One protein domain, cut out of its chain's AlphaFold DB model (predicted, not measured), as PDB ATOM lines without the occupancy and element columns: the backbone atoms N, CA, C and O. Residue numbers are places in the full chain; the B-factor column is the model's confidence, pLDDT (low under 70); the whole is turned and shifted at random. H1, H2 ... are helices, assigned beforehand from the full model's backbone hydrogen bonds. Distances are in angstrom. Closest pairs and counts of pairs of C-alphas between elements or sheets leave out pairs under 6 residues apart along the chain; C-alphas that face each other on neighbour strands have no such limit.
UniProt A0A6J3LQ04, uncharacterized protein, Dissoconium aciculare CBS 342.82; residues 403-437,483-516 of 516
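Overview. This is residues 403 to 437 and 483 to 516 of the 516 residues of an uncharacterized protein of Dissoconium aciculare CBS 342.82 (UniProt A0A6J3LQ04). A long, straight helix, H1, is crossed over residues 414 to 424 by a shorter helix, H2, and a tail without named elements, residues 504 to 516, follows H2. The printed part has 69 residues with two named helices, H1 then H2, and no named strand; its class is all helix. It is elongated, spanning 43 by 28 by 17 A, and only just loose, close to compact, with a radius of gyration of the C-alphas of 13.7 A.

Arrangement. H1, residues 411 to 437, touches H2, residues 489 to 503, with residues 414 to 424 alone. The closest C-alphas, those of Ala 417 and Ala 494, are 4.3 A apart. The helices run opposite ways at a steep tilt of 67 degrees, only just short of about perpendicular. In H1 and H2 every O i to N i+4 pair is within hydrogen-bond range.

Along the chain. H1 begins at C-alpha 411 (176.446, -23.468, 39.316) and measures 39.4 A from first to last C-alpha. H2 measures 20.9 A and ends at C-alpha 503 (189.149, -13.781, 40.884).

Size, cuts and confidence. The C-alphas farthest apart, those of Leu 407 and Glu 437, are 44.1 A apart. Residues 438 to 482 are not printed; C-alphas 437 and 483 are 13.0 A apart across the cut. Residues 507 to 516 have pLDDT under 70.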
ATOM      1  N   THR A 403     185.980 -16.459  48.923       70.69
ATOM      2  CA  THR A 403     185.317 -15.175  49.071       70.69
ATOM      3  C   THR A 403     183.857 -15.401  49.494       70.69
ATOM      4  O   THR A 403     183.262 -16.439  49.175       70.69
ATOM      5  N   PRO A 404     183.277 -14.482  50.282       82.12
ATOM      6  CA  PRO A 404     182.009 -14.725  50.957       82.12
ATOM      7  C   PRO A 404     180.831 -14.988  50.010       82.12
ATOM      8  O   PRO A 404     179.900 -15.680  50.426       82.12
ATOM      9  N   LEU A 405     180.848 -14.503  48.758       88.25
ATOM     10  CA  LEU A 405     179.736 -14.743  47.829       88.25
ATOM     11  C   LEU A 405     179.793 -16.140  47.207       88.25
ATOM     12  O   LEU A 405     178.740 -16.706  46.934       88.25
ATOM     13  N   LEU A 406     180.974 -16.744  47.038       90.81
ATOM     14  CA  LEU A 406     181.106 -18.073  46.419       90.81
ATOM     15  C   LEU A 406     180.766 -19.238  47.356       90.81
ATOM     16  O   LEU A 406     180.456 -20.329  46.881       90.81
ATOM     17  N   LEU A 407     180.772 -19.017  48.675       88.56
ATOM     18  CA  LEU A 407     180.632 -20.070  49.690       88.56
ATOM     19  C   LEU A 407     179.340 -20.901  49.592       88.56
ATOM     20  O   LEU A 407     179.322 -22.032  50.065       88.56
ATOM     21  N   ASN A 408     178.277 -20.375  48.975       86.19
ATOM     22  CA  ASN A 408     176.982 -21.059  48.850       86.19
ATOM     23  C   ASN A 408     176.353 -20.925  47.453       86.19
ATOM     24  O   ASN A 408     175.142 -21.097  47.288       86.19
ATOM     25  N   VAL A 409     177.144 -20.582  46.435       93.06
ATOM     26  CA  VAL A 409     176.613 -20.355  45.088       93.06
ATOM     27  C   VAL A 409     176.544 -21.662  44.311       93.06
ATOM     28  O   VAL A 409     177.537 -22.350  44.098       93.06
ATOM     29  N   THR A 410     175.336 -21.995  43.859       92.75
ATOM     30  CA  THR A 410     175.119 -23.087  42.901       92.75
ATOM     31  C   THR A 410     175.633 -22.700  41.515       92.75
ATOM     32  O   THR A 410     175.570 -21.531  41.128       92.75
ATOM     33  N   GLU A 411     176.046 -23.684  40.715       87.12
ATOM     34  CA  GLU A 411     176.446 -23.468  39.316       87.12
ATOM     35  C   GLU A 411     175.361 -22.726  38.513       87.12
ATOM     36  O   GLU A 411     175.649 -21.767  37.799       87.12
ATOM     37  N   SER A 412     174.088 -23.081  38.717       88.75
ATOM     38  CA  SER A 412     172.956 -22.398  38.083       88.75
ATOM     39  C   SER A 412     172.827 -20.922  38.473       88.75
ATOM     40  O   SER A 412     172.402 -20.107  37.652       88.75
ATOM     41  N   ALA A 413     173.185 -20.558  39.709       92.62
ATOM     42  CA  ALA A 413     173.161 -19.170  40.163       92.62
ATOM     43  C   ALA A 413     174.312 -18.366  39.547       92.62
ATOM     44  O   ALA A 413     174.088 -17.242  39.100       92.62
ATOM     45  N   LEU A 414     175.501 -18.965  39.428       93.00
ATOM     46  CA  LEU A 414     176.634 -18.343  38.743       93.00
ATOM     47  C   LEU A 414     176.345 -18.147  37.244       93.00
ATOM     48  O   LEU A 414     176.488 -17.039  36.737       93.00
ATOM     49  N   GLN A 415     175.808 -19.158  36.552       87.44
ATOM     50  CA  GLN A 415     175.369 -19.029  35.150       87.44
ATOM     51  C   GLN A 415     174.262 -17.977  34.965       87.44
ATOM     52  O   GLN A 415     174.162 -17.328  33.922       87.44
ATOM     53  N   ARG A 416     173.377 -17.806  35.955       93.19
ATOM     54  CA  ARG A 416     172.368 -16.737  35.933       93.19
ATOM     55  C   ARG A 416     173.017 -15.363  36.072       93.19
ATOM     56  O   ARG A 416     172.631 -14.456  35.342       93.19
ATOM     57  N   ALA A 417     173.993 -15.222  36.966       94.94
ATOM     58  CA  ALA A 417     174.737 -13.983  37.152       94.94
ATOM     59  C   ALA A 417     175.509 -13.588  35.884       94.94
ATOM     60  O   ALA A 417     175.375 -12.452  35.437       94.94
ATOM     61  N   VAL A 418     176.204 -14.537  35.243       90.62
ATOM     62  CA  VAL A 418     176.884 -14.321  33.952       90.62
ATOM     63  C   VAL A 418     175.909 -13.775  32.906       90.62
ATOM     64  O   VAL A 418     176.146 -12.703  32.357       90.62
ATOM     65  N   ARG A 419     174.751 -14.422  32.717       90.62
ATOM     66  CA  ARG A 419     173.732 -13.961  31.755       90.62
ATOM     67  C   ARG A 419     173.205 -12.552  32.047       90.62
ATOM     68  O   ARG A 419     172.955 -11.793  31.115       90.62
ATOM     69  N   ILE A 420     173.022 -12.193  33.321       94.38
ATOM     70  CA  ILE A 420     172.586 -10.841  33.714       94.38
ATOM     71  C   ILE A 420     173.649  -9.804  33.332       94.38
ATOM     72  O   ILE A 420     173.313  -8.764  32.765       94.38
ATOM     73  N   VAL A 421     174.923 -10.092  33.611       95.06
ATOM     74  CA  VAL A 421     176.043  -9.198  33.289       95.06
ATOM     75  C   VAL A 421     176.216  -9.058  31.774       95.06
ATOM     76  O   VAL A 421     176.357  -7.942  31.279       95.06
ATOM     77  N   GLU A 422     176.134 -10.152  31.016       86.44
ATOM     78  CA  GLU A 422     176.213 -10.130  29.549       86.44
ATOM     79  C   GLU A 422     175.081  -9.317  28.915       86.44
ATOM     80  O   GLU A 422     175.328  -8.475  28.046       86.44
ATOM     81  N   GLN A 423     173.843  -9.519  29.379       92.94
ATOM     82  CA  GLN A 423     172.693  -8.750  28.913       92.94
ATOM     83  C   GLN A 423     172.878  -7.256  29.207       92.94
ATOM     84  O   GLN A 423     172.668  -6.423  28.326       92.94
ATOM     85  N   ALA A 424     173.346  -6.914  30.409       94.62
ATOM     86  CA  ALA A 424     173.639  -5.538  30.794       94.62
ATOM     87  C   ALA A 424     174.737  -4.900  29.930       94.62
ATOM     88  O   ALA A 424     174.594  -3.750  29.520       94.62
ATOM     89  N   ILE A 425     175.803  -5.634  29.596       87.12
ATOM     90  CA  ILE A 425     176.848  -5.156  28.677       87.12
ATOM     91  C   ILE A 425     176.258  -4.882  27.286       87.12
ATOM     92  O   ILE A 425     176.540  -3.838  26.693       87.12
ATOM     93  N   SER A 426     175.415  -5.781  26.772       87.00
ATOM     94  CA  SER A 426     174.747  -5.615  25.474       87.00
ATOM     95  C   SER A 426     173.827  -4.385  25.456       87.00
ATOM     96  O   SER A 426     173.909  -3.545  24.553       87.00
ATOM     97  N   ASP A 427     173.015  -4.205  26.502       92.88
ATOM     98  CA  ASP A 427     172.133  -3.046  26.647       92.88
ATOM     99  C   ASP A 427     172.902  -1.734  26.833       92.88
ATOM    100  O   ASP A 427     172.554  -0.728  26.210       92.88
ATOM    101  N   ALA A 428     173.983  -1.733  27.620       94.19
ATOM    102  CA  ALA A 428     174.857  -0.572  27.767       94.19
ATOM    103  C   ALA A 428     175.479  -0.168  26.427       94.19
ATOM    104  O   ALA A 428     175.459   1.010  26.073       94.19
ATOM    105  N   THR A 429     175.984  -1.132  25.652       85.69
ATOM    106  CA  THR A 429     176.531  -0.883  24.313       85.69
ATOM    107  C   THR A 429     175.478  -0.283  23.384       85.69
ATOM    108  O   THR A 429     175.744   0.729  22.732       85.69
ATOM    109  N   ARG A 430     174.255  -0.830  23.374       92.38
ATOM    110  CA  ARG A 430     173.135  -0.310  22.573       92.38
ATOM    111  C   ARG A 430     172.760   1.125  22.957       92.38
ATOM    112  O   ARG A 430     172.595   1.971  22.078       92.38
ATOM    113  N   LEU A 431     172.654   1.423  24.254       93.12
ATOM    114  CA  LEU A 431     172.351   2.771  24.750       93.12
ATOM    115  C   LEU A 431     173.477   3.761  24.431       93.12
ATOM    116  O   LEU A 431     173.210   4.890  24.021       93.12
ATOM    117  N   ASN A 432     174.734   3.334  24.558       89.06
ATOM    118  CA  ASN A 432     175.893   4.158  24.230       89.06
ATOM    119  C   ASN A 432     175.971   4.471  22.730       89.06
ATOM    120  O   ASN A 432     176.233   5.621  22.376       89.06
ATOM    121  N   ALA A 433     175.678   3.504  21.854       86.50
ATOM    122  CA  ALA A 433     175.587   3.732  20.411       86.50
ATOM    123  C   ALA A 433     174.493   4.760  20.072       86.50
ATOM    124  O   ALA A 433     174.755   5.754  19.396       86.50
ATOM    125  N   ALA A 434     173.298   4.605  20.645       90.31
ATOM    126  CA  ALA A 434     172.196   5.542  20.427       90.31
ATOM    127  C   ALA A 434     172.485   6.955  20.986       90.31
ATOM    128  O   ALA A 434     172.036   7.961  20.430       90.31
ATOM    129  N   ARG A 435     173.270   7.061  22.067       88.00
ATOM    130  CA  ARG A 435     173.782   8.343  22.585       88.00
ATOM    131  C   ARG A 435     174.853   8.961  21.699       88.00
ATOM    132  O   ARG A 435     174.926  10.183  21.624       88.00
ATOM    133  N   PHE A 436     175.692   8.145  21.070       87.44
ATOM    134  CA  PHE A 436     176.698   8.619  20.126       87.44
ATOM    135  C   PHE A 436     176.047   9.198  18.863       87.44
ATOM    136  O   PHE A 436     176.501  10.215  18.349       87.44
ATOM    137  N   GLU A 437     174.932   8.625  18.414       86.38
ATOM    138  CA  GLU A 437     174.127   9.192  17.323       86.38
ATOM    139  C   GLU A 437     173.409  10.489  17.742       86.38
ATOM    140  O   GLU A 437     173.277  11.418  16.946       86.38
ATOM    141  N   PRO A 483     168.959   7.493  28.039       94.94
ATOM    142  CA  PRO A 483     169.538   7.392  29.376       94.94
ATOM    143  C   PRO A 483     170.709   6.393  29.412       94.94
ATOM    144  O   PRO A 483     170.891   5.587  28.499       94.94
ATOM    145  N   LEU A 484     171.523   6.449  30.473       94.62
ATOM    146  CA  LEU A 484     172.484   5.379  30.776       94.62
ATOM    147  C   LEU A 484     171.752   4.095  31.175       94.62
ATOM    148  O   LEU A 484     170.590   4.144  31.576       94.62
ATOM    149  N   LEU A 485     172.458   2.964  31.098       96.75
ATOM    150  CA  LEU A 485     171.988   1.719  31.698       96.75
ATOM    151  C   LEU A 485     171.735   1.941  33.198       96.75
ATOM    152  O   LEU A 485     172.604   2.465  33.898       96.75
ATOM    153  N   ASP A 486     170.559   1.536  33.674       96.94
ATOM    154  CA  ASP A 486     170.221   1.573  35.094       96.94
ATOM    155  C   ASP A 486     170.901   0.411  35.832       96.94
ATOM    156  O   ASP A 486     170.741  -0.758  35.466       96.94
ATOM    157  N   VAL A 487     171.691   0.728  36.859       96.50
ATOM    158  CA  VAL A 487     172.439  -0.270  37.634       96.50
ATOM    159  C   VAL A 487     171.560  -0.752  38.781       96.50
ATOM    160  O   VAL A 487     171.583  -0.206  39.883       96.50
ATOM    161  N   THR A 488     170.765  -1.784  38.507       97.75
ATOM    162  CA  THR A 488     169.885  -2.397  39.505       97.75
ATOM    163  C   THR A 488     170.680  -3.173  40.560       97.75
ATOM    164  O   THR A 488     171.814  -3.602  40.325       97.75
ATOM    165  N   ALA A 489     170.072  -3.401  41.729       97.00
ATOM    166  CA  ALA A 489     170.677  -4.217  42.785       97.00
ATOM    167  C   ALA A 489     171.014  -5.641  42.297       97.00
ATOM    168  O   ALA A 489     172.070  -6.171  42.638       97.00
ATOM    169  N   ASP A 490     170.162  -6.217  41.446       96.56
ATOM    170  CA  ASP A 490     170.373  -7.543  40.857       96.56
ATOM    171  C   ASP A 490     171.578  -7.565  39.908       96.56
ATOM    172  O   ASP A 490     172.372  -8.504  39.951       96.56
ATOM    173  N   LEU A 491     171.754  -6.525  39.084       96.94
ATOM    174  CA  LEU A 491     172.925  -6.397  38.214       96.94
ATOM    175  C   LEU A 491     174.206  -6.224  39.035       96.94
ATOM    176  O   LEU A 491     175.208  -6.873  38.746       96.94
ATOM    177  N   ALA A 492     174.176  -5.389  40.076       96.38
ATOM    178  CA  ALA A 492     175.324  -5.194  40.956       96.38
ATOM    179  C   ALA A 492     175.717  -6.495  41.681       96.38
ATOM    180  O   ALA A 492     176.899  -6.834  41.736       96.38
ATOM    181  N   ALA A 493     174.737  -7.256  42.181       95.88
ATOM    182  CA  ALA A 493     174.971  -8.549  42.824       95.88
ATOM    183  C   ALA A 493     175.504  -9.600  41.837       95.88
ATOM    184  O   ALA A 493     176.440 -10.330  42.161       95.88
ATOM    185  N   ALA A 494     174.950  -9.655  40.622       95.94
ATOM    186  CA  ALA A 494     175.431 -10.537  39.565       95.94
ATOM    187  C   ALA A 494     176.876 -10.205  39.162       95.94
ATOM    188  O   ALA A 494     177.709 -11.103  39.085       95.94
ATOM    189  N   ALA A 495     177.192  -8.921  38.972       94.94
ATOM    190  CA  ALA A 495     178.538  -8.463  38.644       94.94
ATOM    191  C   ALA A 495     179.544  -8.776  39.758       94.94
ATOM    192  O   ALA A 495     180.643  -9.238  39.466       94.94
ATOM    193  N   ALA A 496     179.164  -8.584  41.027       94.94
ATOM    194  CA  ALA A 496     180.004  -8.943  42.167       94.94
ATOM    195  C   ALA A 496     180.286 -10.453  42.214       94.94
ATOM    196  O   ALA A 496     181.428 -10.858  42.416       94.94
ATOM    197  N   LEU A 497     179.268 -11.283  41.966       94.69
ATOM    198  CA  LEU A 497     179.427 -12.734  41.949       94.69
ATOM    199  C   LEU A 497     180.322 -13.217  40.795       94.69
ATOM    200  O   LEU A 497     181.182 -14.069  41.009       94.69
ATOM    201  N   VAL A 498     180.144 -12.667  39.590       92.81
ATOM    202  CA  VAL A 498     181.004 -12.977  38.434       92.81
ATOM    203  C   VAL A 498     182.444 -12.535  38.701       92.81
ATOM    204  O   VAL A 498     183.362 -13.318  38.492       92.81
ATOM    205  N   ALA A 499     182.646 -11.336  39.255       90.81
ATOM    206  CA  ALA A 499     183.979 -10.840  39.594       90.81
ATOM    207  C   ALA A 499     184.686 -11.709  40.652       90.81
ATOM    208  O   ALA A 499     185.886 -11.953  40.537       90.81
ATOM    209  N   GLU A 500     183.965 -12.201  41.666       91.88
ATOM    210  CA  GLU A 500     184.528 -13.152  42.630       91.88
ATOM    211  C   GLU A 500     184.870 -14.497  41.978       91.88
ATOM    212  O   GLU A 500     185.939 -15.045  42.248       91.88
ATOM    213  N   ALA A 501     184.005 -15.021  41.101       88.00
ATOM    214  CA  ALA A 501     184.268 -16.258  40.367       88.00
ATOM    215  C   ALA A 501     185.514 -16.144  39.471       88.00
ATOM    216  O   ALA A 501     186.364 -17.039  39.487       88.00
ATOM    217  N   ASP A 502     185.665 -15.021  38.767       81.19
ATOM    218  CA  ASP A 502     186.839 -14.719  37.945       81.19
ATOM    219  C   ASP A 502     188.108 -14.603  38.802       81.19
ATOM    220  O   ASP A 502     189.143 -15.180  38.464       81.19
ATOM    221  N   ALA A 503     188.032 -13.912  39.946       78.88
ATOM    222  CA  ALA A 503     189.149 -13.781  40.884       78.88
ATOM    223  C   ALA A 503     189.564 -15.129  41.499       78.88
ATOM    224  O   ALA A 503     190.745 -15.354  41.768       78.88
ATOM    225  N   ALA A 504     188.607 -16.038  41.688       81.75
ATOM    226  CA  ALA A 504     188.850 -17.405  42.137       81.75
ATOM    227  C   ALA A 504     189.373 -18.332  41.019       81.75
ATOM    228  O   ALA A 504     189.679 -19.495  41.289       81.75
ATOM    229  N   GLY A 505     189.494 -17.842  39.780       75.50
ATOM    230  CA  GLY A 505     189.950 -18.630  38.635       75.50
ATOM    231  C   GLY A 505     188.937 -19.681  38.181       75.50
ATOM    232  O   GLY A 505     189.327 -20.683  37.585       75.50
ATOM    233  N   ILE A 506     187.645 -19.478  38.461       80.88
ATOM    234  CA  ILE A 506     186.550 -20.308  37.942       80.88
ATOM    235  C   ILE A 506     186.258 -19.844  36.504       80.88
ATOM    236  O   ILE A 506     185.191 -19.326  36.191       80.88
ATOM    237  N   THR A 507     187.246 -19.985  35.618       55.31
ATOM    238  CA  THR A 507     187.129 -19.692  34.186       55.31
ATOM    239  C   THR A 507     186.776 -20.995  33.462       55.31
ATOM    240  O   THR A 507     187.555 -21.942  33.441       55.31
ATOM    241  N   GLY A 508     185.545 -21.104  32.948       52.22
ATOM    242  CA  GLY A 508     185.072 -22.347  32.314       52.22
ATOM    243  C   GLY A 508     183.558 -22.512  32.173       52.22
ATOM    244  O   GLY A 508     183.109 -23.478  31.560       52.22
ATOM    245  N   LEU A 509     182.746 -21.578  32.679       52.41
ATOM    246  CA  LEU A 509     181.319 -21.518  32.346       52.41
ATOM    247  C   LEU A 509     181.137 -20.913  30.949       52.41
ATOM    248  O   LEU A 509     180.611 -19.815  30.793       52.41
ATOM    249  N   ASN A 510     181.597 -21.639  29.930       44.78
ATOM    250  CA  ASN A 510     181.278 -21.365  28.537       44.78
ATOM    251  C   ASN A 510     179.766 -21.560  28.344       44.78
ATOM    252  O   ASN A 510     179.302 -22.648  28.003       44.78
ATOM    253  N   VAL A 511     178.981 -20.499  28.551       43.81
ATOM    254  CA  VAL A 511     177.691 -20.381  27.875       43.81
ATOM    255  C   VAL A 511     178.050 -20.138  26.418       43.81
ATOM    256  O   VAL A 511     178.412 -19.036  26.015       43.81
ATOM    257  N   SER A 512     178.041 -21.215  25.643       36.81
ATOM    258  CA  SER A 512     178.113 -21.172  24.191       36.81
ATOM    259  C   SER A 512     177.189 -20.050  23.711       36.81
ATOM    260  O   SER A 512     176.001 -20.043  24.040       36.81
ATOM    261  N   ARG A 513     177.731 -19.084  22.956       39.62
ATOM    262  CA  ARG A 513     176.950 -18.088  22.211       39.62
ATOM    263  C   ARG A 513     176.108 -18.815  21.157       39.62
ATOM    264  O   ARG A 513     176.414 -18.802  19.973       39.62
ATOM    265  N   SER A 514     175.036 -19.462  21.590       31.19
ATOM    266  CA  SER A 514     173.913 -19.830  20.746       31.19
ATOM    267  C   SER A 514     173.104 -18.552  20.535       31.19
ATOM    268  O   SER A 514     172.175 -18.241  21.275       31.19
ATOM    269  N   LEU A 515     173.535 -17.740  19.569       32.62
ATOM    270  CA  LEU A 515     172.667 -16.738  18.965       32.62
ATOM    271  C   LEU A 515     171.765 -17.490  17.981       32.62
ATOM    272  O   LEU A 515     172.250 -18.007  16.975       32.62
ATOM    273  N   HIS A 516     170.487 -17.614  18.338       32.66
ATOM    274  CA  HIS A 516     169.410 -17.962  17.412       32.66
ATOM    275  C   HIS A 516     169.011 -16.759  16.562       32.66
ATOM    276  O   HIS A 516     169.043 -15.627  17.102       32.66
TER     277      HIS A 516